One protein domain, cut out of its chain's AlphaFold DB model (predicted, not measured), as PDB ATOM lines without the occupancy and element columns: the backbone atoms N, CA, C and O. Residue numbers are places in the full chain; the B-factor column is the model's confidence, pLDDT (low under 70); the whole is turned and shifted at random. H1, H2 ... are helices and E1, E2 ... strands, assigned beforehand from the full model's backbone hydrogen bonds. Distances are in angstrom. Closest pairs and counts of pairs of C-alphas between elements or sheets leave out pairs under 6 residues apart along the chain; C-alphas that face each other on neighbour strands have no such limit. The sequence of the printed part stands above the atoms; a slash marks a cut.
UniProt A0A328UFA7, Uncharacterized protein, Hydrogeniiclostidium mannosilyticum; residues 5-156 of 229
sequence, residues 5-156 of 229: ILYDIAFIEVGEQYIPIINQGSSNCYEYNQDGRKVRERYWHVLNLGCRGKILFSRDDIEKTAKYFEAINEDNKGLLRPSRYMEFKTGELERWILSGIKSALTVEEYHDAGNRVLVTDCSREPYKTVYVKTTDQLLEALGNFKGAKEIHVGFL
ATOM      1  N   ILE A   5     204.259 256.188 150.655       93.94
ATOM      2  CA  ILE A   5     204.699 257.559 150.420       93.94
ATOM      3  C   ILE A   5     203.497 258.372 149.955       93.94
ATOM      4  O   ILE A   5     202.884 258.038 148.943       93.94
ATOM      5  N   LEU A   6     203.203 259.452 150.672       94.25
ATOM      6  CA  LEU A   6     202.173 260.428 150.333       94.25
ATOM      7  C   LEU A   6     202.841 261.565 149.552       94.25
ATOM      8  O   LEU A   6     203.517 262.413 150.134       94.25
ATOM      9  N   TYR A   7     202.731 261.537 148.223       93.62
ATOM     10  CA  TYR A   7     203.469 262.447 147.343       93.62
ATOM     11  C   TYR A   7     202.824 263.828 147.233       93.62
ATOM     12  O   TYR A   7     203.534 264.827 147.135       93.62
ATOM     13  N   ASP A   8     201.496 263.875 147.193       93.94
ATOM     14  CA  ASP A   8     200.714 265.099 147.034       93.94
ATOM     15  C   ASP A   8     199.271 264.845 147.498       93.94
ATOM     16  O   ASP A   8     198.837 263.696 147.607       93.94
ATOM     17  N   ILE A   9     198.527 265.911 147.767       94.62
ATOM     18  CA  ILE A   9     197.116 265.858 148.138       94.62
ATOM     19  C   ILE A   9     196.356 266.989 147.453       94.62
ATOM     20  O   ILE A   9     196.742 268.154 147.507       94.62
ATOM     21  N   ALA A  10     195.257 266.659 146.794       95.69
ATOM     22  CA  ALA A  10     194.378 267.589 146.106       95.69
ATOM     23  C   ALA A  10     192.983 267.529 146.726       95.69
ATOM     24  O   ALA A  10     192.553 266.488 147.208       95.69
ATOM     25  N   PHE A  11     192.277 268.651 146.722       97.00
ATOM     26  CA  PHE A  11     190.897 268.725 147.192       97.00
ATOM     27  C   PHE A  11     190.054 269.266 146.050       97.00
ATOM     28  O   PHE A  11     190.393 270.318 145.501       97.00
ATOM     29  N   ILE A  12     189.004 268.531 145.688       97.19
ATOM     30  CA  ILE A  12     187.957 269.028 144.795       97.19
ATOM     31  C   ILE A  12     186.857 269.626 145.665       97.19
ATOM     32  O   ILE A  12     186.318 268.928 146.522       97.19
ATOM     33  N   GLU A  13     186.554 270.903 145.471       97.12
ATOM     34  CA  GLU A  13     185.442 271.596 146.123       97.12
ATOM     35  C   GLU A  13     184.131 271.313 145.381       97.12
ATOM     36  O   GLU A  13     184.069 271.389 144.154       97.12
ATOM     37  N   VAL A  14     183.088 270.955 146.132       96.31
ATOM     38  CA  VAL A  14     181.755 270.619 145.621       96.31
ATOM     39  C   VAL A  14     180.714 271.252 146.547       96.31
ATOM     40  O   VAL A  14     180.230 270.628 147.495       96.31
ATOM     41  N   GLY A  15     180.391 272.523 146.303       92.62
ATOM     42  CA  GLY A  15     179.527 273.301 147.196       92.62
ATOM     43  C   GLY A  15     180.144 273.426 148.593       92.62
ATOM     44  O   GLY A  15     181.268 273.884 148.733       92.62
ATOM     45  N   GLU A  16     179.431 272.988 149.634       93.69
ATOM     46  CA  GLU A  16     179.937 272.991 151.021       93.69
ATOM     47  C   GLU A  16     180.738 271.725 151.393       93.69
ATOM     48  O   GLU A  16     181.146 271.541 152.545       93.69
ATOM     49  N   GLN A  17     180.939 270.822 150.432       96.81
ATOM     50  CA  GLN A  17     181.627 269.547 150.613       96.81
ATOM     51  C   GLN A  17     182.906 269.480 149.783       96.81
ATOM     52  O   GLN A  17     183.161 270.293 148.897       96.81
ATOM     53  N   TYR A  18     183.717 268.467 150.072       97.12
ATOM     54  CA  TYR A  18     185.017 268.272 149.455       97.12
ATOM     55  C   TYR A  18     185.244 266.804 149.103       97.12
ATOM     56  O   TYR A  18     184.777 265.905 149.805       97.12
ATOM     57  N   ILE A  19     186.036 266.562 148.063       97.06
ATOM     58  CA  ILE A  19     186.615 265.251 147.762       97.06
ATOM     59  C   ILE A  19     188.129 265.355 147.988       97.06
ATOM     60  O   ILE A  19     188.828 265.922 147.143       97.06
ATOM     61  N   PRO A  20     188.657 264.856 149.121       96.44
ATOM     62  CA  PRO A  20     190.094 264.781 149.346       96.44
ATOM     63  C   PRO A  20     190.674 263.631 148.519       96.44
ATOM     64  O   PRO A  20     190.271 262.483 148.681       96.44
ATOM     65  N   ILE A  21     191.625 263.919 147.639       95.62
ATOM     66  CA  ILE A  21     192.280 262.949 146.759       95.62
ATOM     67  C   ILE A  21     193.774 262.964 147.062       95.62
ATOM     68  O   ILE A  21     194.421 264.005 146.984       95.62
ATOM     69  N   ILE A  22     194.341 261.811 147.392       94.94
ATOM     70  CA  ILE A  22     195.748 261.677 147.758       94.94
ATOM     71  C   ILE A  22     196.526 260.919 146.685       94.94
ATOM     72  O   ILE A  22     196.041 259.928 146.136       94.94
ATOM     73  N   ASN A  23     197.731 261.400 146.374       95.06
ATOM     74  CA  ASN A  23     198.691 260.679 145.549       95.06
ATOM     75  C   ASN A  23     199.554 259.816 146.456       95.06
ATOM     76  O   ASN A  23     200.319 260.338 147.274       95.06
ATOM     77  N   GLN A  24     199.444 258.508 146.292       92.88
ATOM     78  CA  GLN A  24     200.143 257.550 147.125       92.88
ATOM     79  C   GLN A  24     200.921 256.553 146.272       92.88
ATOM     80  O   GLN A  24     200.568 256.270 145.126       92.88
ATOM     81  N   GLY A  25     201.991 256.014 146.843       92.94
ATOM     82  CA  GLY A  25     202.645 254.834 146.304       92.94
ATOM     83  C   GLY A  25     203.600 254.191 147.299       92.94
ATOM     84  O   GLY A  25     204.206 254.861 148.140       92.94
ATOM     85  N   SER A  26     203.791 252.885 147.150       90.88
ATOM     86  CA  SER A  26     204.706 252.124 147.991       90.88
ATOM     87  C   SER A  26     206.165 252.471 147.692       90.88
ATOM     88  O   SER A  26     206.609 252.579 146.545       90.88
ATOM     89  N   SER A  27     206.978 252.566 148.742       88.56
ATOM     90  CA  SER A  27     208.417 252.811 148.646       88.56
ATOM     91  C   SER A  27     209.197 251.671 147.979       88.56
ATOM     92  O   SER A  27     210.380 251.851 147.651       88.56
ATOM     93  N   ASN A  28     208.558 250.528 147.717       90.00
ATOM     94  CA  ASN A  28     209.157 249.377 147.040       90.00
ATOM     95  C   ASN A  28     208.541 249.065 145.670       90.00
ATOM     96  O   ASN A  28     209.151 248.303 144.919       90.00
ATOM     97  N   CYS A  29     207.411 249.676 145.314       89.88
ATOM     98  CA  CYS A  29     206.750 249.427 144.037       89.88
ATOM     99  C   CYS A  29     207.247 250.369 142.936       89.88
ATOM    100  O   CYS A  29     207.640 251.523 143.162       89.88
ATOM    101  N   TYR A  30     207.274 249.832 141.723       90.56
ATOM    102  CA  TYR A  30     207.687 250.534 140.521       90.56
ATOM    103  C   TYR A  30     206.801 250.107 139.362       90.56
ATOM    104  O   TYR A  30     206.434 248.942 139.257       90.56
ATOM    105  N   GLU A  31     206.572 251.041 138.457       90.44
ATOM    106  CA  GLU A  31     205.920 250.833 137.173       90.44
ATOM    107  C   GLU A  31     206.886 251.234 136.050       90.44
ATOM    108  O   GLU A  31     207.929 251.853 136.294       90.44
ATOM    109  N   TYR A  32     206.556 250.880 134.813       90.19
ATOM    110  CA  TYR A  32     207.273 251.374 133.644       90.19
ATOM    111  C   TYR A  32     206.494 252.538 133.045       90.19
ATOM    112  O   TYR A  32     205.291 252.426 132.817       90.19
ATOM    113  N   ASN A  33     207.169 253.663 132.808       87.19
ATOM    114  CA  ASN A  33     206.551 254.768 132.082       87.19
ATOM    115  C   ASN A  33     206.432 254.427 130.583       87.19
ATOM    116  O   ASN A  33     206.928 253.399 130.123       87.19
ATOM    117  N   GLN A  34     205.810 255.319 129.808       83.38
ATOM    118  CA  GLN A  34     205.646 255.145 128.356       83.38
ATOM    119  C   GLN A  34     206.983 254.992 127.603       83.38
ATOM    120  O   GLN A  34     207.026 254.324 126.577       83.38
ATOM    121  N   ASP A  35     208.081 255.529 128.146       89.31
ATOM    122  CA  ASP A  35     209.436 255.382 127.594       89.31
ATOM    123  C   ASP A  35     210.132 254.072 128.022       89.31
ATOM    124  O   ASP A  35     211.333 253.905 127.802       89.31
ATOM    125  N   GLY A  36     209.433 253.170 128.720       89.62
ATOM    126  CA  GLY A  36     209.998 251.928 129.253       89.62
ATOM    127  C   GLY A  36     210.968 252.127 130.423       89.62
ATOM    128  O   GLY A  36     211.687 251.203 130.805       89.62
ATOM    129  N   ARG A  37     211.018 253.321 131.025       90.88
ATOM    130  CA  ARG A  37     211.846 253.600 132.204       90.88
ATOM    131  C   ARG A  37     211.133 253.152 133.466       90.88
ATOM    132  O   ARG A  37     209.969 253.478 133.690       90.88
ATOM    133  N   LYS A  38     211.875 252.471 134.338       92.31
ATOM    134  CA  LYS A  38     211.399 252.088 135.667       92.31
ATOM    135  C   LYS A  38     211.262 253.327 136.548       92.31
ATOM    136  O   LYS A  38     212.245 253.989 136.879       92.31
ATOM    137  N   VAL A  39     210.037 253.619 136.950       90.62
ATOM    138  CA  VAL A  39     209.653 254.785 137.743       90.62
ATOM    139  C   VAL A  39     208.844 254.335 138.955       90.62
ATOM    140  O   VAL A  39     208.356 253.213 139.013       90.62
ATOM    141  N   ARG A  40     208.740 255.180 139.982       88.94
ATOM    142  CA  ARG A  40     207.957 254.846 141.184       88.94
ATOM    143  C   ARG A  40     206.481 254.783 140.857       88.94
ATOM    144  O   ARG A  40     205.997 255.736 140.252       88.94
ATOM    145  N   GLU A  41     205.817 253.721 141.289       90.00
ATOM    146  CA  GLU A  41     204.362 253.617 141.210       90.00
ATOM    147  C   GLU A  41     203.724 254.776 141.980       90.00
ATOM    148  O   GLU A  41     204.195 255.155 143.062       90.00
ATOM    149  N   ARG A  42     202.692 255.362 141.376       91.00
ATOM    150  CA  ARG A  42     201.880 256.426 141.958       91.00
ATOM    151  C   ARG A  42     200.463 256.298 141.446       91.00
ATOM    152  O   ARG A  42     200.260 256.070 140.257       91.00
ATOM    153  N   TYR A  43     199.502 256.517 142.323       90.88
ATOM    154  CA  TYR A  43     198.108 256.610 141.935       90.88
ATOM    155  C   TYR A  43     197.376 257.601 142.832       90.88
ATOM    156  O   TYR A  43     197.681 257.764 144.015       90.88
ATOM    157  N   TRP A  44     196.395 258.270 142.240       94.44
ATOM    158  CA  TRP A  44     195.442 259.092 142.970       94.44
ATOM    159  C   TRP A  44     194.322 258.212 143.498       94.44
ATOM    160  O   TRP A  44     193.910 257.293 142.800       94.44
ATOM    161  N   HIS A  45     193.807 258.490 144.687       92.94
ATOM    162  CA  HIS A  45     192.559 257.906 145.177       92.94
ATOM    163  C   HIS A  45     191.944 258.802 146.252       92.94
ATOM    164  O   HIS A  45     192.624 259.654 146.825       92.94
ATOM    165  N   VAL A  46     190.654 258.618 146.532       94.94
ATOM    166  CA  VAL A  46     189.966 259.380 147.579       94.94
ATOM    167  C   VAL A  46     190.513 258.986 148.952       94.94
ATOM    168  O   VAL A  46     190.619 257.802 149.265       94.94
ATOM    169  N   LEU A  47     190.817 259.974 149.792       93.00
ATOM    170  CA  LEU A  47     191.291 259.798 151.164       93.00
ATOM    171  C   LEU A  47     190.139 259.353 152.083       93.00
ATOM    172  O   LEU A  47     189.641 260.116 152.907       93.00
ATOM    173  N   ASN A  48     189.690 258.110 151.926       89.31
ATOM    174  CA  ASN A  48     188.525 257.557 152.620       89.31
ATOM    175  C   ASN A  48     188.853 256.357 153.521       89.31
ATOM    176  O   ASN A  48     187.973 255.553 153.851       89.31
ATOM    177  N   LEU A  49     190.110 256.230 153.958       81.19
ATOM    178  CA  LEU A  49     190.494 255.216 154.937       81.19
ATOM    179  C   LEU A  49     189.678 255.403 156.229       81.19
ATOM    180  O   LEU A  49     189.569 256.509 156.751       81.19
ATOM    181  N   GLY A  50     189.064 254.323 156.716       75.31
ATOM    182  CA  GLY A  50     188.138 254.356 157.858       75.31
ATOM    183  C   GLY A  50     186.698 254.770 157.515       75.31
ATOM    184  O   GLY A  50     185.817 254.651 158.357       75.31
ATOM    185  N   CYS A  51     186.426 255.201 156.279       80.12
ATOM    186  CA  CYS A  51     185.108 255.622 155.788       80.12
ATOM    187  C   CYS A  51     184.850 255.058 154.378       80.12
ATOM    188  O   CYS A  51     184.570 255.806 153.439       80.12
ATOM    189  N   ARG A  52     184.984 253.733 154.209       77.69
ATOM    190  CA  ARG A  52     184.877 253.076 152.891       77.69
ATOM    191  C   ARG A  52     183.582 253.457 152.168       77.69
ATOM    192  O   ARG A  52     182.509 253.453 152.761       77.69
ATOM    193  N   GLY A  53     183.703 253.766 150.877       82.06
ATOM    194  CA  GLY A  53     182.581 254.156 150.015       82.06
ATOM    195  C   GLY A  53     182.151 255.621 150.148       82.06
ATOM    196  O   GLY A  53     181.386 256.101 149.316       82.06
ATOM    197  N   LYS A  54     182.662 256.361 151.141       90.06
ATOM    198  CA  LYS A  54     182.445 257.807 151.233       90.06
ATOM    199  C   LYS A  54     183.364 258.535 150.253       90.06
ATOM    200  O   LYS A  54     184.560 258.254 150.188       90.06
ATOM    201  N   ILE A  55     182.776 259.461 149.499       93.44
ATOM    202  CA  ILE A  55     183.466 260.265 148.477       93.44
ATOM    203  C   ILE A  55     183.374 261.752 148.805       93.44
ATOM    204  O   ILE A  55     184.375 262.452 148.722       93.44
ATOM    205  N   LEU A  56     182.188 262.217 149.207       95.06
ATOM    206  CA  LEU A  56     181.943 263.596 149.623       95.06
ATOM    207  C   LEU A  56     182.109 263.720 151.139       95.06
ATOM    208  O   LEU A  56     181.492 262.979 151.911       95.06
ATOM    209  N   PHE A  57     182.939 264.668 151.557       96.25
ATOM    210  CA  PHE A  57     183.282 264.925 152.948       96.25
ATOM    211  C   PHE A  57     182.877 266.346 153.322       96.25
ATOM    212  O   PHE A  57     183.171 267.296 152.600       96.25
ATOM    213  N   SER A  58     182.223 266.500 154.472       96.06
ATOM    214  CA  SER A  58     182.128 267.809 155.114       96.06
ATOM    215  C   SER A  58     183.485 268.203 155.706       96.06
ATOM    216  O   SER A  58     184.392 267.376 155.843       96.06
ATOM    217  N   ARG A  59     183.626 269.465 156.108       95.69
ATOM    218  CA  ARG A  59     184.824 269.928 156.818       95.69
ATOM    219  C   ARG A  59     185.092 269.118 158.092       95.69
ATOM    220  O   ARG A  59     186.223 268.688 158.304       95.69
ATOM    221  N   ASP A  60     184.052 268.842 158.873       94.81
ATOM    222  CA  ASP A  60     184.151 268.047 160.102       94.81
ATOM    223  C   ASP A  60     184.587 266.606 159.814       94.81
ATOM    224  O   ASP A  60     185.317 265.995 160.596       94.81
ATOM    225  N   ASP A  61     184.148 266.049 158.682       94.50
ATOM    226  CA  ASP A  61     184.585 264.724 158.251       94.50
ATOM    227  C   ASP A  61     186.079 264.715 157.921       94.50
ATOM    228  O   ASP A  61     186.782 263.803 158.346       94.50
ATOM    229  N   ILE A  62     186.577 265.742 157.225       95.00
ATOM    230  CA  ILE A  62     188.006 265.867 156.911       95.00
ATOM    231  C   ILE A  62     188.829 266.023 158.189       95.00
ATOM    232  O   ILE A  62     189.883 265.403 158.304       95.00
ATOM    233  N   GLU A  63     188.357 266.798 159.169       94.75
ATOM    234  CA  GLU A  63     189.032 266.937 160.465       94.75
ATOM    235  C   GLU A  63     189.127 265.603 161.215       94.75
ATOM    236  O   GLU A  63     190.183 265.268 161.759       94.75
ATOM    237  N   LYS A  64     188.063 264.794 161.192       94.38
ATOM    238  CA  LYS A  64     188.084 263.436 161.756       94.38
ATOM    239  C   LYS A  64     189.044 262.521 160.995       94.38
ATOM    240  O   LYS A  64     189.824 261.811 161.626       94.38
ATOM    241  N   THR A  65     189.022 262.557 159.663       93.56
ATOM    242  CA  THR A  65     189.938 261.777 158.820       93.56
ATOM    243  C   THR A  65     191.392 262.167 159.081       93.56
ATOM    244  O   THR A  65     192.227 261.291 159.277       93.56
ATOM    245  N   ALA A  66     191.708 263.460 159.165       94.50
ATOM    246  CA  ALA A  66     193.063 263.942 159.416       94.50
ATOM    247  C   ALA A  66     193.620 263.427 160.756       94.50
ATOM    248  O   ALA A  66     194.736 262.908 160.797       94.50
ATOM    249  N   LYS A  67     192.812 263.475 161.824       94.62
ATOM    250  CA  LYS A  67     193.174 262.916 163.140       94.62
ATOM    251  C   LYS A  67     193.361 261.404 163.109       94.62
ATOM    252  O   LYS A  67     194.280 260.887 163.736       94.62
ATOM    253  N   TYR A  68     192.511 260.690 162.373       93.50
ATOM    254  CA  TYR A  68     192.625 259.241 162.220       93.50
ATOM    255  C   TYR A  68     193.942 258.838 161.534       93.50
ATOM    256  O   TYR A  68     194.622 257.920 161.988       93.50
ATOM    257  N   PHE A  69     194.338 259.557 160.481       93.06
ATOM    258  CA  PHE A  69     195.614 259.331 159.799       93.06
ATOM    259  C   PHE A  69     196.826 259.663 160.678       93.06
ATOM    260  O   PHE A  69     197.811 258.925 160.650       93.06
ATOM    261  N   GLU A  70     196.759 260.735 161.472       94.44
ATOM    262  CA  GLU A  70     197.820 261.066 162.429       94.44
ATOM    263  C   GLU A  70     197.973 259.972 163.489       94.44
ATOM    264  O   GLU A  70     199.088 259.511 163.706       94.44
ATOM    265  N   ALA A  71     196.870 259.475 164.062       93.31
ATOM    266  CA  ALA A  71     196.909 258.380 165.031       93.31
ATOM    267  C   ALA A  71     197.574 257.117 164.449       93.31
ATOM    268  O   ALA A  71     198.464 256.544 165.070       93.31
ATOM    269  N   ILE A  72     197.234 256.734 163.208       90.81
ATOM    270  CA  ILE A  72     197.900 255.616 162.512       90.81
ATOM    271  C   ILE A  72     199.408 255.856 162.376       90.81
ATOM    272  O   ILE A  72     200.203 254.926 162.540       90.81
ATOM    273  N   ASN A  73     199.804 257.081 162.031       90.94
ATOM    274  CA  ASN A  73     201.204 257.448 161.846       90.94
ATOM    275  C   ASN A  73     201.985 257.479 163.172       90.94
ATOM    276  O   ASN A  73     203.167 257.132 163.189       90.94
ATOM    277  N   GLU A  74     201.339 257.865 164.274       91.12
ATOM    278  CA  GLU A  74     201.918 257.817 165.619       91.12
ATOM    279  C   GLU A  74     202.086 256.378 166.120       91.12
ATOM    280  O   GLU A  74     203.170 256.034 166.600       91.12
ATOM    281  N   ASP A  75     201.066 255.533 165.934       90.31
ATOM    282  CA  ASP A  75     201.084 254.118 166.323       90.31
ATOM    283  C   ASP A  75     202.117 253.316 165.517       90.31
ATOM    284  O   ASP A  75     202.809 252.450 166.050       90.31
ATOM    285  N   ASN A  76     202.247 253.617 164.221       87.56
ATOM    286  CA  ASN A  76     203.137 252.916 163.295       87.56
ATOM    287  C   ASN A  76     204.108 253.886 162.625       87.56
ATOM    288  O   ASN A  76     204.049 254.121 161.410       87.56
ATOM    289  N   LYS A  77     205.038 254.431 163.418       84.31
ATOM    290  CA  LYS A  77     206.043 255.369 162.909       84.31
ATOM    291  C   LYS A  77     206.766 254.821 161.684       84.31
ATOM    292  O   LYS A  77     207.403 253.769 161.713       84.31
ATOM    293  N   GLY A  78     206.677 255.581 160.596       82.50
ATOM    294  CA  GLY A  78     207.331 255.268 159.334       82.50
ATOM    295  C   GLY A  78     206.502 254.436 158.355       82.50
ATOM    296  O   GLY A  78     207.013 254.204 157.255       82.50
ATOM    297  N   LEU A  79     205.268 254.037 158.703       88.38
ATOM    298  CA  LEU A  79     204.311 253.442 157.763       88.38
ATOM    299  C   LEU A  79     203.917 254.450 156.681       88.38
ATOM    300  O   LEU A  79     204.026 254.136 155.500       88.38
ATOM    301  N   LEU A  80     203.511 255.657 157.085       92.81
ATOM    302  CA  LEU A  80     203.183 256.771 156.199       92.81
ATOM    303  C   LEU A  80     204.340 257.768 156.187       92.81
ATOM    304  O   LEU A  80     204.896 258.105 157.232       92.81
ATOM    305  N   ARG A  81     204.734 258.240 155.005       92.94
ATOM    306  CA  ARG A  81     205.869 259.160 154.873       92.94
ATOM    307  C   ARG A  81     205.634 260.231 153.807       92.94
ATOM    308  O   ARG A  81     205.094 259.909 152.753       92.94
ATOM    309  N   PRO A  82     206.129 261.469 153.996       92.44
ATOM    310  CA  PRO A  82     206.112 262.488 152.943       92.44
ATOM    311  C   PRO A  82     207.143 262.191 151.841       92.44
ATOM    312  O   PRO A  82     207.058 262.693 150.725       92.44
ATOM    313  N   SER A  83     208.173 261.394 152.149       89.75
ATOM    314  CA  SER A  83     209.146 260.905 151.173       89.75
ATOM    315  C   SER A  83     209.850 259.651 151.692       89.75
ATOM    316  O   SER A  83     209.727 259.279 152.853       89.75
ATOM    317  N   ARG A  84     210.657 258.999 150.852       83.31
ATOM    318  CA  ARG A  84     211.360 257.753 151.205       83.31
ATOM    319  C   ARG A  84     212.202 257.855 152.487       83.31
ATOM    320  O   ARG A  84     212.227 256.914 153.278       83.31
ATOM    321  N   TYR A  85     212.899 258.973 152.666       87.44
ATOM    322  CA  TYR A  85     213.916 259.141 153.711       87.44
ATOM    323  C   TYR A  85     213.482 260.062 154.851       87.44
ATOM    324  O   TYR A  85     214.243 260.250 155.792       87.44
ATOM    325  N   MET A  86     212.281 260.633 154.764       89.62
ATOM    326  CA  MET A  86     211.752 261.549 155.768       89.62
ATOM    327  C   MET A  86     210.515 260.946 156.414       89.62
ATOM    328  O   MET A  86     209.747 260.246 155.760       89.62
ATOM    329  N   GLU A  87     210.318 261.256 157.685       90.75
ATOM    330  CA  GLU A  87     209.132 260.883 158.450       90.75
ATOM    331  C   GLU A  87     208.337 262.145 158.773       90.75
ATOM    332  O   GLU A  87     208.921 263.224 158.919       90.75
ATOM    333  N   PHE A  88     207.014 262.008 158.869       93.00
ATOM    334  CA  PHE A  88     206.177 263.081 159.390       93.00
ATOM    335  C   PHE A  88     206.531 263.331 160.856       93.00
ATOM    336  O   PHE A  88     206.650 262.398 161.654       93.00
ATOM    337  N   LYS A  89     206.681 264.600 161.220       92.94
ATOM    338  CA  LYS A  89     206.715 265.017 162.622       92.94
ATOM    339  C   LYS A  89     205.314 264.897 163.218       92.94
ATOM    340  O   LYS A  89     204.324 264.974 162.501       92.94
ATOM    341  N   THR A  90     205.239 264.797 164.540       92.31
ATOM    342  CA  THR A  90     203.968 264.801 165.275       92.31
ATOM    343  C   THR A  90     203.078 265.982 164.863       92.31
ATOM    344  O   THR A  90     203.505 267.146 164.864       92.31
ATOM    345  N   GLY A  91     201.848 265.664 164.466       93.75
ATOM    346  CA  GLY A  91     200.829 266.591 163.976       93.75
ATOM    347  C   GLY A  91     201.122 267.195 162.599       93.75
ATOM    348  O   GLY A  91     200.450 268.147 162.199       93.75
ATOM    349  N   GLU A  92     202.177 266.775 161.899       95.44
ATOM    350  CA  GLU A  92     202.488 267.267 160.551       95.44
ATOM    351  C   GLU A  92     201.532 266.683 159.513       95.44
ATOM    352  O   GLU A  92     201.090 267.427 158.638       95.44
ATOM    353  N   LEU A  93     201.176 265.399 159.629       94.81
ATOM    354  CA  LEU A  93     200.280 264.732 158.687       94.81
ATOM    355  C   LEU A  93     198.856 265.288 158.806       94.81
ATOM    356  O   LEU A  93     198.266 265.654 157.788       94.81
ATOM    357  N   GLU A  94     198.347 265.468 160.029       95.94
ATOM    358  CA  GLU A  94     197.055 266.130 160.266       95.94
ATOM    359  C   GLU A  94     197.025 267.525 159.626       95.94
ATOM    360  O   GLU A  94     196.150 267.839 158.814       95.94
ATOM    361  N   ARG A  95     198.021 268.369 159.935       96.38
ATOM    362  CA  ARG A  95     198.112 269.731 159.382       96.38
ATOM    363  C   ARG A  95     198.226 269.732 157.865       96.38
ATOM    364  O   ARG A  95     197.664 270.622 157.225       96.38
ATOM    365  N   TRP A  96     198.955 268.778 157.296       95.31
ATOM    366  CA  TRP A  96     199.118 268.652 155.854       95.31
ATOM    367  C   TRP A  96     197.785 268.329 155.172       95.31
ATOM    368  O   TRP A  96     197.408 269.042 154.242       95.31
ATOM    369  N   ILE A  97     197.010 267.374 155.700       95.56
ATOM    370  CA  ILE A  97     195.663 267.054 155.197       95.56
ATOM    371  C   ILE A  97     194.734 268.271 155.311       95.56
ATOM    372  O   ILE A  97     194.118 268.679 154.327       95.56
ATOM    373  N   LEU A  98     194.683 268.915 156.482       96.12
ATOM    374  CA  LEU A  98     193.824 270.084 156.720       96.12
ATOM    375  C   LEU A  98     194.195 271.296 155.862       96.12
ATOM    376  O   LEU A  98     193.332 272.104 155.511       96.12
ATOM    377  N   SER A  99     195.477 271.447 155.517       94.25
ATOM    378  CA  SER A  99     195.926 272.526 154.636       94.25
ATOM    379  C   SER A  99     195.292 272.438 153.249       94.25
ATOM    380  O   SER A  99     195.048 273.477 152.636       94.25
ATOM    381  N   GLY A 100     194.946 271.224 152.809       91.31
ATOM    382  CA  GLY A 100     194.335 270.975 151.515       91.31
ATOM    383  C   GLY A 100     192.967 271.636 151.342       91.31
ATOM    384  O   GLY A 100     192.698 272.141 150.256       91.31
ATOM    385  N   ILE A 101     192.173 271.762 152.417       93.25
ATOM    386  CA  ILE A 101     190.875 272.470 152.411       93.25
ATOM    387  C   ILE A 101     191.042 273.924 151.954       93.25
ATOM    388  O   ILE A 101     190.260 274.431 151.161       93.25
ATOM    389  N   LYS A 102     192.099 274.605 152.417       90.81
ATOM    390  CA  LYS A 102     192.369 276.016 152.073       90.81
ATOM    391  C   LYS A 102     192.801 276.210 150.618       90.81
ATOM    392  O   LYS A 102     192.873 277.342 150.152       90.81
ATOM    393  N   SER A 103     193.177 275.124 149.957       90.88
ATOM    394  CA  SER A 103     193.640 275.078 148.573       90.88
ATOM    395  C   SER A 103     192.743 274.191 147.713       90.88
ATOM    396  O   SER A 103     193.206 273.675 146.692       90.88
ATOM    397  N   ALA A 104     191.515 273.937 148.173       95.38
ATOM    398  CA  ALA A 104     190.522 273.234 147.390       95.38
ATOM    399  C   ALA A 104     190.211 274.054 146.137       95.38
ATOM    400  O   ALA A 104     190.287 275.282 146.159       95.38
ATOM    401  N   LEU A 105     189.960 273.346 145.045       96.19
ATOM    402  CA  LEU A 105     189.635 273.931 143.753       96.19
ATOM    403  C   LEU A 105     188.440 273.186 143.180       96.19
ATOM    404  O   LEU A 105     188.272 271.993 143.447       96.19
ATOM    405  N   THR A 106     187.635 273.852 142.368       97.00
ATOM    406  CA  THR A 106     186.527 273.187 141.678       97.00
ATOM    407  C   THR A 106     187.037 272.320 140.520       97.00
ATOM    408  O   THR A 106     188.208 272.382 140.122       97.00
ATOM    409  N   VAL A 107     186.166 271.484 139.947       97.06
ATOM    410  CA  VAL A 107     186.523 270.668 138.770       97.06
ATOM    411  C   VAL A 107     186.909 271.555 137.586       97.06
ATOM    412  O   VAL A 107     187.856 271.239 136.870       97.06
ATOM    413  N   GLU A 108     186.209 272.674 137.413       96.81
ATOM    414  CA  GLU A 108     186.450 273.672 136.373       96.81
ATOM    415  C   GLU A 108     187.843 274.286 136.516       96.81
ATOM    416  O   GLU A 108     188.599 274.320 135.551       96.81
ATOM    417  N   GLU A 109     188.239 274.687 137.726       95.44
ATOM    418  CA  GLU A 109     189.567 275.260 137.968       95.44
ATOM    419  C   GLU A 109     190.691 274.249 137.710       95.44
ATOM    420  O   GLU A 109     191.729 274.590 137.133       95.44
ATOM    421  N   TYR A 110     190.495 272.981 138.096       95.69
ATOM    422  CA  TYR A 110     191.427 271.919 137.720       95.69
ATOM    423  C   TYR A 110     191.453 271.716 136.202       95.69
ATOM    424  O   TYR A 110     192.537 271.524 135.644       95.69
ATOM    425  N   HIS A 111     190.301 271.756 135.533       94.81
ATOM    426  CA  HIS A 111     190.206 271.613 134.085       94.81
ATOM    427  C   HIS A 111     190.952 272.734 133.352       94.81
ATOM    428  O   HIS A 111     191.777 272.449 132.482       94.81
ATOM    429  N   ASP A 112     190.744 273.982 133.770       94.12
ATOM    430  CA  ASP A 112     191.394 275.174 133.224       94.12
ATOM    431  C   ASP A 112     192.908 275.171 133.473       94.12
ATOM    432  O   ASP A 112     193.690 275.609 132.627       94.12
ATOM    433  N   ALA A 113     193.353 274.602 134.599       92.94
ATOM    434  CA  ALA A 113     194.769 274.358 134.869       92.94
ATOM    435  C   ALA A 113     195.376 273.223 134.014       92.94
ATOM    436  O   ALA A 113     196.575 272.960 134.116       92.94
ATOM    437  N   GLY A 114     194.581 272.558 133.169       93.31
ATOM    438  CA  GLY A 114     195.017 271.508 132.247       93.31
ATOM    439  C   GLY A 114     194.861 270.083 132.779       93.31
ATOM    440  O   GLY A 114     195.356 269.140 132.158       93.31
ATOM    441  N   ASN A 115     194.178 269.889 133.909       95.50
ATOM    442  CA  ASN A 115     193.926 268.556 134.448       95.50
ATOM    443  C   ASN A 115     192.704 267.903 133.793       95.50
ATOM    444  O   ASN A 115     191.803 268.550 133.256       95.50
ATOM    445  N   ARG A 116     192.649 266.572 133.885       95.00
ATOM    446  CA  ARG A 116     191.466 265.780 133.540       95.00
ATOM    447  C   ARG A 116     191.040 264.990 134.763       95.00
ATOM    448  O   ARG A 116     191.765 264.086 135.179       95.00
ATOM    449  N   VAL A 117     189.889 265.351 135.317       96.44
ATOM    450  CA  VAL A 117     189.265 264.636 136.432       96.44
ATOM    451  C   VAL A 117     188.463 263.468 135.869       96.44
ATOM    452  O   VAL A 117     187.800 263.596 134.835       96.44
ATOM    453  N   LEU A 118     188.549 262.321 136.533       95.88
ATOM    454  CA  LEU A 118     187.842 261.107 136.148       95.88
ATOM    455  C   LEU A 118     187.090 260.508 137.330       95.88
ATOM    456  O   LEU A 118     187.546 260.577 138.474       95.88
ATOM    457  N   VAL A 119     185.958 259.892 137.015       96.19
ATOM    458  CA  VAL A 119     185.166 259.061 137.918       96.19
ATOM    459  C   VAL A 119     185.078 257.677 137.293       96.19
ATOM    460  O   VAL A 119     184.673 257.552 136.137       96.19
ATOM    461  N   THR A 120     185.465 256.643 138.031       94.62
ATOM    462  CA  THR A 120     185.476 255.262 137.539       94.62
ATOM    463  C   THR A 120     184.669 254.355 138.453       94.62
ATOM    464  O   THR A 120     184.900 254.328 139.658       94.62
ATOM    465  N   ASP A 121     183.746 253.585 137.879       93.50
ATOM    466  CA  ASP A 121     183.140 252.433 138.546       93.50
ATOM    467  C   ASP A 121     184.063 251.217 138.388       93.50
ATOM    468  O   ASP A 121     184.228 250.677 137.288       93.50
ATOM    469  N   CYS A 122     184.664 250.804 139.505       89.62
ATOM    470  CA  CYS A 122     185.581 249.671 139.599       89.62
ATOM    471  C   CYS A 122     184.869 248.372 140.020       89.62
ATOM    472  O   CYS A 122     185.517 247.358 140.264       89.62
ATOM    473  N   SER A 123     183.533 248.365 140.116       87.94
ATOM    474  CA  SER A 123     182.782 247.237 140.687       87.94
ATOM    475  C   SER A 123     182.875 245.945 139.871       87.94
ATOM    476  O   SER A 123     182.731 244.858 140.439       87.94
ATOM    477  N   ARG A 124     183.022 246.047 138.542       85.06
ATOM    478  CA  ARG A 124     183.153 244.917 137.606       85.06
ATOM    479  C   ARG A 124     183.966 245.333 136.385       85.06
ATOM    480  O   ARG A 124     183.838 246.461 135.922       85.06
ATOM    481  N   GLU A 125     184.739 244.402 135.838       84.50
ATOM    482  CA  GLU A 125     185.417 244.606 134.558       84.50
ATOM    483  C   GLU A 125     184.449 244.423 133.368       84.50
ATOM    484  O   GLU A 125     183.575 243.550 133.421       84.50
ATOM    485  N   PRO A 126     184.591 245.214 132.287       87.88
ATOM    486  CA  PRO A 126     185.528 246.331 132.149       87.88
ATOM    487  C   PRO A 126     185.095 247.541 132.991       87.88
ATOM    488  O   PRO A 126     183.905 247.863 133.059       87.88
ATOM    489  N   TYR A 127     186.066 248.222 133.608       91.88
ATOM    490  CA  TYR A 127     185.800 249.426 134.395       91.88
ATOM    491  C   TYR A 127     185.166 250.515 133.531       91.88
ATOM    492  O   TYR A 127     185.550 250.722 132.376       91.88
ATOM    493  N   LYS A 128     184.191 251.228 134.098       93.38
ATOM    494  CA  LYS A 128     183.495 252.316 133.404       93.38
ATOM    495  C   LYS A 128     184.031 253.651 133.888       93.38
ATOM    496  O   LYS A 128     183.727 254.058 135.004       93.38
ATOM    497  N   THR A 129     184.794 254.332 133.041       94.69
ATOM    498  CA  THR A 129     185.396 255.637 133.345       94.69
ATOM    499  C   THR A 129     184.673 256.764 132.614       94.69
ATOM    500  O   THR A 129     184.457 256.692 131.404       94.69
ATOM    501  N   VAL A 130     184.347 257.829 133.343       96.06
ATOM    502  CA  VAL A 130     183.768 259.072 132.825       96.06
ATOM    503  C   VAL A 130     184.726 260.221 133.119       96.06
ATOM    504  O   VAL A 130     185.211 260.363 134.240       96.06
ATOM    505  N   TYR A 131     184.992 261.047 132.109       96.12
ATOM    506  CA  TYR A 131     185.773 262.273 132.254       96.12
ATOM    507  C   TYR A 131     184.839 263.443 132.519       96.12
ATOM    508  O   TYR A 131     183.880 263.640 131.774       96.12
ATOM    509  N   VAL A 132     185.152 264.232 133.540       96.75
ATOM    510  CA  VAL A 132     184.317 265.357 133.965       96.75
ATOM    511  C   VAL A 132     185.101 266.656 133.849       96.75
ATOM    512  O   VAL A 132     186.306 266.700 134.109       96.75
ATOM    513  N   LYS A 133     184.420 267.706 133.395       96.50
ATOM    514  CA  LYS A 133     184.983 269.054 133.228       96.50
ATOM    515  C   LYS A 133     184.358 270.071 134.170       96.50
ATOM    516  O   LYS A 133     184.967 271.103 134.421       96.50
ATOM    517  N   THR A 134     183.163 269.778 134.672       97.38
ATOM    518  CA  THR A 134     182.436 270.627 135.614       97.38
ATOM    519  C   THR A 134     182.044 269.849 136.864       97.38
ATOM    520  O   THR A 134     181.991 268.615 136.872       97.38
ATOM    521  N   THR A 135     181.757 270.589 137.925       97.06
ATOM    522  CA  THR A 135     181.285 270.077 139.208       97.06
ATOM    523  C   THR A 135     179.910 269.416 139.058       97.06
ATOM    524  O   THR A 135     179.669 268.361 139.643       97.06
ATOM    525  N   ASP A 136     179.051 269.934 138.176       96.75
ATOM    526  CA  ASP A 136     177.767 269.305 137.841       96.75
ATOM    527  C   ASP A 136     177.948 267.940 137.164       96.75
ATOM    528  O   ASP A 136     177.304 266.967 137.552       96.75
ATOM    529  N   GLN A 137     178.878 267.830 136.205       97.31
ATOM    530  CA  GLN A 137     179.192 266.552 135.552       97.31
ATOM    531  C   GLN A 137     179.774 265.536 136.537       97.31
ATOM    532  O   GLN A 137     179.508 264.340 136.423       97.31
ATOM    533  N   LEU A 138     180.566 265.998 137.507       97.06
ATOM    534  CA  LEU A 138     181.065 265.163 138.595       97.06
ATOM    535  C   LEU A 138     179.910 264.610 139.436       97.06
ATOM    536  O   LEU A 138     179.854 263.403 139.667       97.06
ATOM    537  N   LEU A 139     178.975 265.461 139.861       96.31
ATOM    538  CA  LEU A 139     177.809 265.040 140.637       96.31
ATOM    539  C   LEU A 139     176.891 264.099 139.845       96.31
ATOM    540  O   LEU A 139     176.428 263.098 140.392       96.31
ATOM    541  N   GLU A 140     176.675 264.370 138.558       96.31
ATOM    542  CA  GLU A 140     175.916 263.498 137.661       96.31
ATOM    543  C   GLU A 140     176.590 262.127 137.518       96.31
ATOM    544  O   GLU A 140     175.938 261.096 137.683       96.31
ATOM    545  N   ALA A 141     177.908 262.088 137.291       95.06
ATOM    546  CA  ALA A 141     178.665 260.842 137.196       95.06
ATOM    547  C   ALA A 141     178.598 260.026 138.499       95.06
ATOM    548  O   ALA A 141     178.374 258.815 138.461       95.06
ATOM    549  N   LEU A 142     178.726 260.681 139.658       94.19
ATOM    550  CA  LEU A 142     178.557 260.034 140.963       94.19
ATOM    551  C   LEU A 142     177.123 259.520 141.171       94.19
ATOM    552  O   LEU A 142     176.932 258.437 141.725       94.19
ATOM    553  N   GLY A 143     176.117 260.260 140.697       92.75
ATOM    554  CA  GLY A 143     174.715 259.840 140.698       92.75
ATOM    555  C   GLY A 143     174.461 258.615 139.816       92.75
ATOM    556  O   GLY A 143     173.779 257.683 140.242       92.75
ATOM    557  N   ASN A 144     175.068 258.569 138.629       91.88
ATOM    558  CA  ASN A 144     174.970 257.445 137.695       91.88
ATOM    559  C   ASN A 144     175.614 256.165 138.244       91.88
ATOM    560  O   ASN A 144     175.154 255.063 137.948       91.88
ATOM    561  N   PHE A 145     176.646 256.302 139.076       90.06
ATOM    562  CA  PHE A 145     177.292 255.182 139.762       90.06
ATOM    563  C   PHE A 145     176.733 254.916 141.163       90.06
ATOM    564  O   PHE A 145     177.292 254.121 141.919       90.06
ATOM    565  N   LYS A 146     175.601 255.525 141.534       83.56
ATOM    566  CA  LYS A 146     174.959 255.283 142.827       83.56
ATOM    567  C   LYS A 146     174.544 253.810 142.944       83.56
ATOM    568  O   LYS A 146     173.670 253.336 142.228       83.56
ATOM    569  N   GLY A 147     175.175 253.089 143.873       81.44
ATOM    570  CA  GLY A 147     174.992 251.643 144.067       81.44
ATOM    571  C   GLY A 147     176.154 250.783 143.556       81.44
ATOM    572  O   GLY A 147     176.172 249.580 143.820       81.44
ATOM    573  N   ALA A 148     177.143 251.381 142.887       85.38
ATOM    574  CA  ALA A 148     178.435 250.750 142.661       85.38
ATOM    575  C   ALA A 148     179.094 250.384 144.003       85.38
ATOM    576  O   ALA A 148     178.957 251.093 145.004       85.38
ATOM    577  N   LYS A 149     179.806 249.256 144.026       85.12
ATOM    578  CA  LYS A 149     180.540 248.789 145.209       85.12
ATOM    579  C   LYS A 149     181.796 249.614 145.451       85.12
ATOM    580  O   LYS A 149     182.166 249.834 146.602       85.12
ATOM    581  N   GLU A 150     182.446 250.033 144.372       88.12
ATOM    582  CA  GLU A 150     183.710 250.749 144.421       88.12
ATOM    583  C   GLU A 150     183.737 251.822 143.338       88.12
ATOM    584  O   GLU A 150     183.666 251.526 142.146       88.12
ATOM    585  N   ILE A 151     183.817 253.075 143.780       92.31
ATOM    586  CA  ILE A 151     183.922 254.239 142.908       92.31
ATOM    587  C   ILE A 151     185.260 254.899 143.193       92.31
ATOM    588  O   ILE A 151     185.594 255.210 144.339       92.31
ATOM    589  N   HIS A 152     186.002 255.142 142.127       92.31
ATOM    590  CA  HIS A 152     187.260 255.855 142.149       92.31
ATOM    591  C   HIS A 152     187.077 257.259 141.577       92.31
ATOM    592  O   HIS A 152     186.423 257.440 140.551       92.31
ATOM    593  N   VAL A 153     187.662 258.254 142.243       95.25
ATOM    594  CA  VAL A 153     187.776 259.625 141.738       95.25
ATOM    595  C   VAL A 153     189.248 260.008 141.780       95.25
ATOM    596  O   VAL A 153     189.924 259.798 142.791       95.25
ATOM    597  N   GLY A 154     189.751 260.568 140.685       95.00
ATOM    598  CA  GLY A 154     191.150 260.960 140.578       95.00
ATOM    599  C   GLY A 154     191.444 261.800 139.344       95.00
ATOM    600  O   GLY A 154     190.543 262.327 138.691       95.00
ATOM    601  N   PHE A 155     192.730 261.906 139.024       95.38
ATOM    602  CA  PHE A 155     193.223 262.590 137.834       95.38
ATOM    603  C   PHE A 155     193.793 261.577 136.841       95.38
ATOM    604  O   PHE A 155     194.348 260.556 137.247       95.38
ATOM    605  N   LEU A 156     193.677 261.874 135.543       91.88
ATOM    606  CA  LEU A 156     194.241 261.025 134.487       91.88
ATOM    607  C   LEU A 156     195.770 260.927 134.580       91.88
ATOM    608  O   LEU A 156     196.331 259.854 134.377       91.88
TER     609      LEU A 156
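What this domain is: This is residues 5 to 156 of the 229 residues of an uncharacterized protein of Hydrogeniiclostidium mannosilyticum (UniProt A0A328UFA7). A long hairpin, E1 and E2, with short E5 beside E2, forms a twisted sheet covered on one face by the helical hairpin H1 and H2. A second small sheet, E7, E6 and E8, comes close to it where E8 meets E5, and H4 packs over one of its faces; the tiny hairpin E3 and E4 lies farthest from the middle. The printed part has 152 residues, with four named helices and eight named strands in the order E1 E2 E3 E4 E5 H1 H2 H3 E6 E7 H4 E8, of mixed class. The sheets, ordered E1 E2 E5, E7 E6 E8 and E3 E4, are antiparallel; the whole is compact, with a radius of gyration of the C-alphas of 15.9 A and spans of 43 by 40 by 31 A.

How they stand to each other: E2, residues 17 to 26, is the inner strand between E1, residues 5 to 14, and E5, residues 43 to 46. N 10 and O 21 are within hydrogen-bond range at 2.8 A, as are N 22 and O 45 at 2.8 A. This sheet is only just strongly twisted, up to 4.0 A off its best plane. H2, residues 92 to 101, lies over E1 and E2 at a height over the sheet of 9.8 A, along the strands. H1, residues 59 to 75, touches H2 at a shallow tilt of 19 degrees, opposite ways; their closest C-alphas, Ala 66 and Glu 94, are 4.6 A apart. They form two layers with the sheet, helices on one face. The closest C-alphas of E5 and E8, residues 151 to 155, are Trp 44 and Gly 154, 5.3 A apart. E6, residues 117 to 121, is the inner strand between E8 and E7, residues 128 to 132, with N 118 and O 154 at 2.9 A and N 130 and O 119 at 2.8 A. H4, residues 135 to 144, lies over E7 and E6 at a height of 9.1 A, again two layers. E7, H4 and E8 form a split strand-helix-strand unit, two strands running the same way with E6 between them, and a right-handed crossover. H3, residues 107 to 112, only grazes both sheets. E3, residues 30 to 32, pairs with E4, residues 38 to 40, N 31 and O 39 at 2.9 A; E4 runs on into E5 at 24 degrees. Every O i to N i+4 pair is within range in H1, H3 and H4, and 4 of 6 in H2.

Where its parts are: E1 begins at C-alpha 5 (204.699, 257.559, 150.420) and spans 26.8 A; E2 spans 29.0 A, H1 24.6 A. E8 ends at C-alpha 155 (193.223, 262.590, 137.834).

The domain as a whole: The farthest C-alphas, Gly 36 and Asp 60, are 43.4 A apart. The printed part has no cut; the links E5 to H1 and H1 to H2 are long. No printed residue is under 70 in pLDDT.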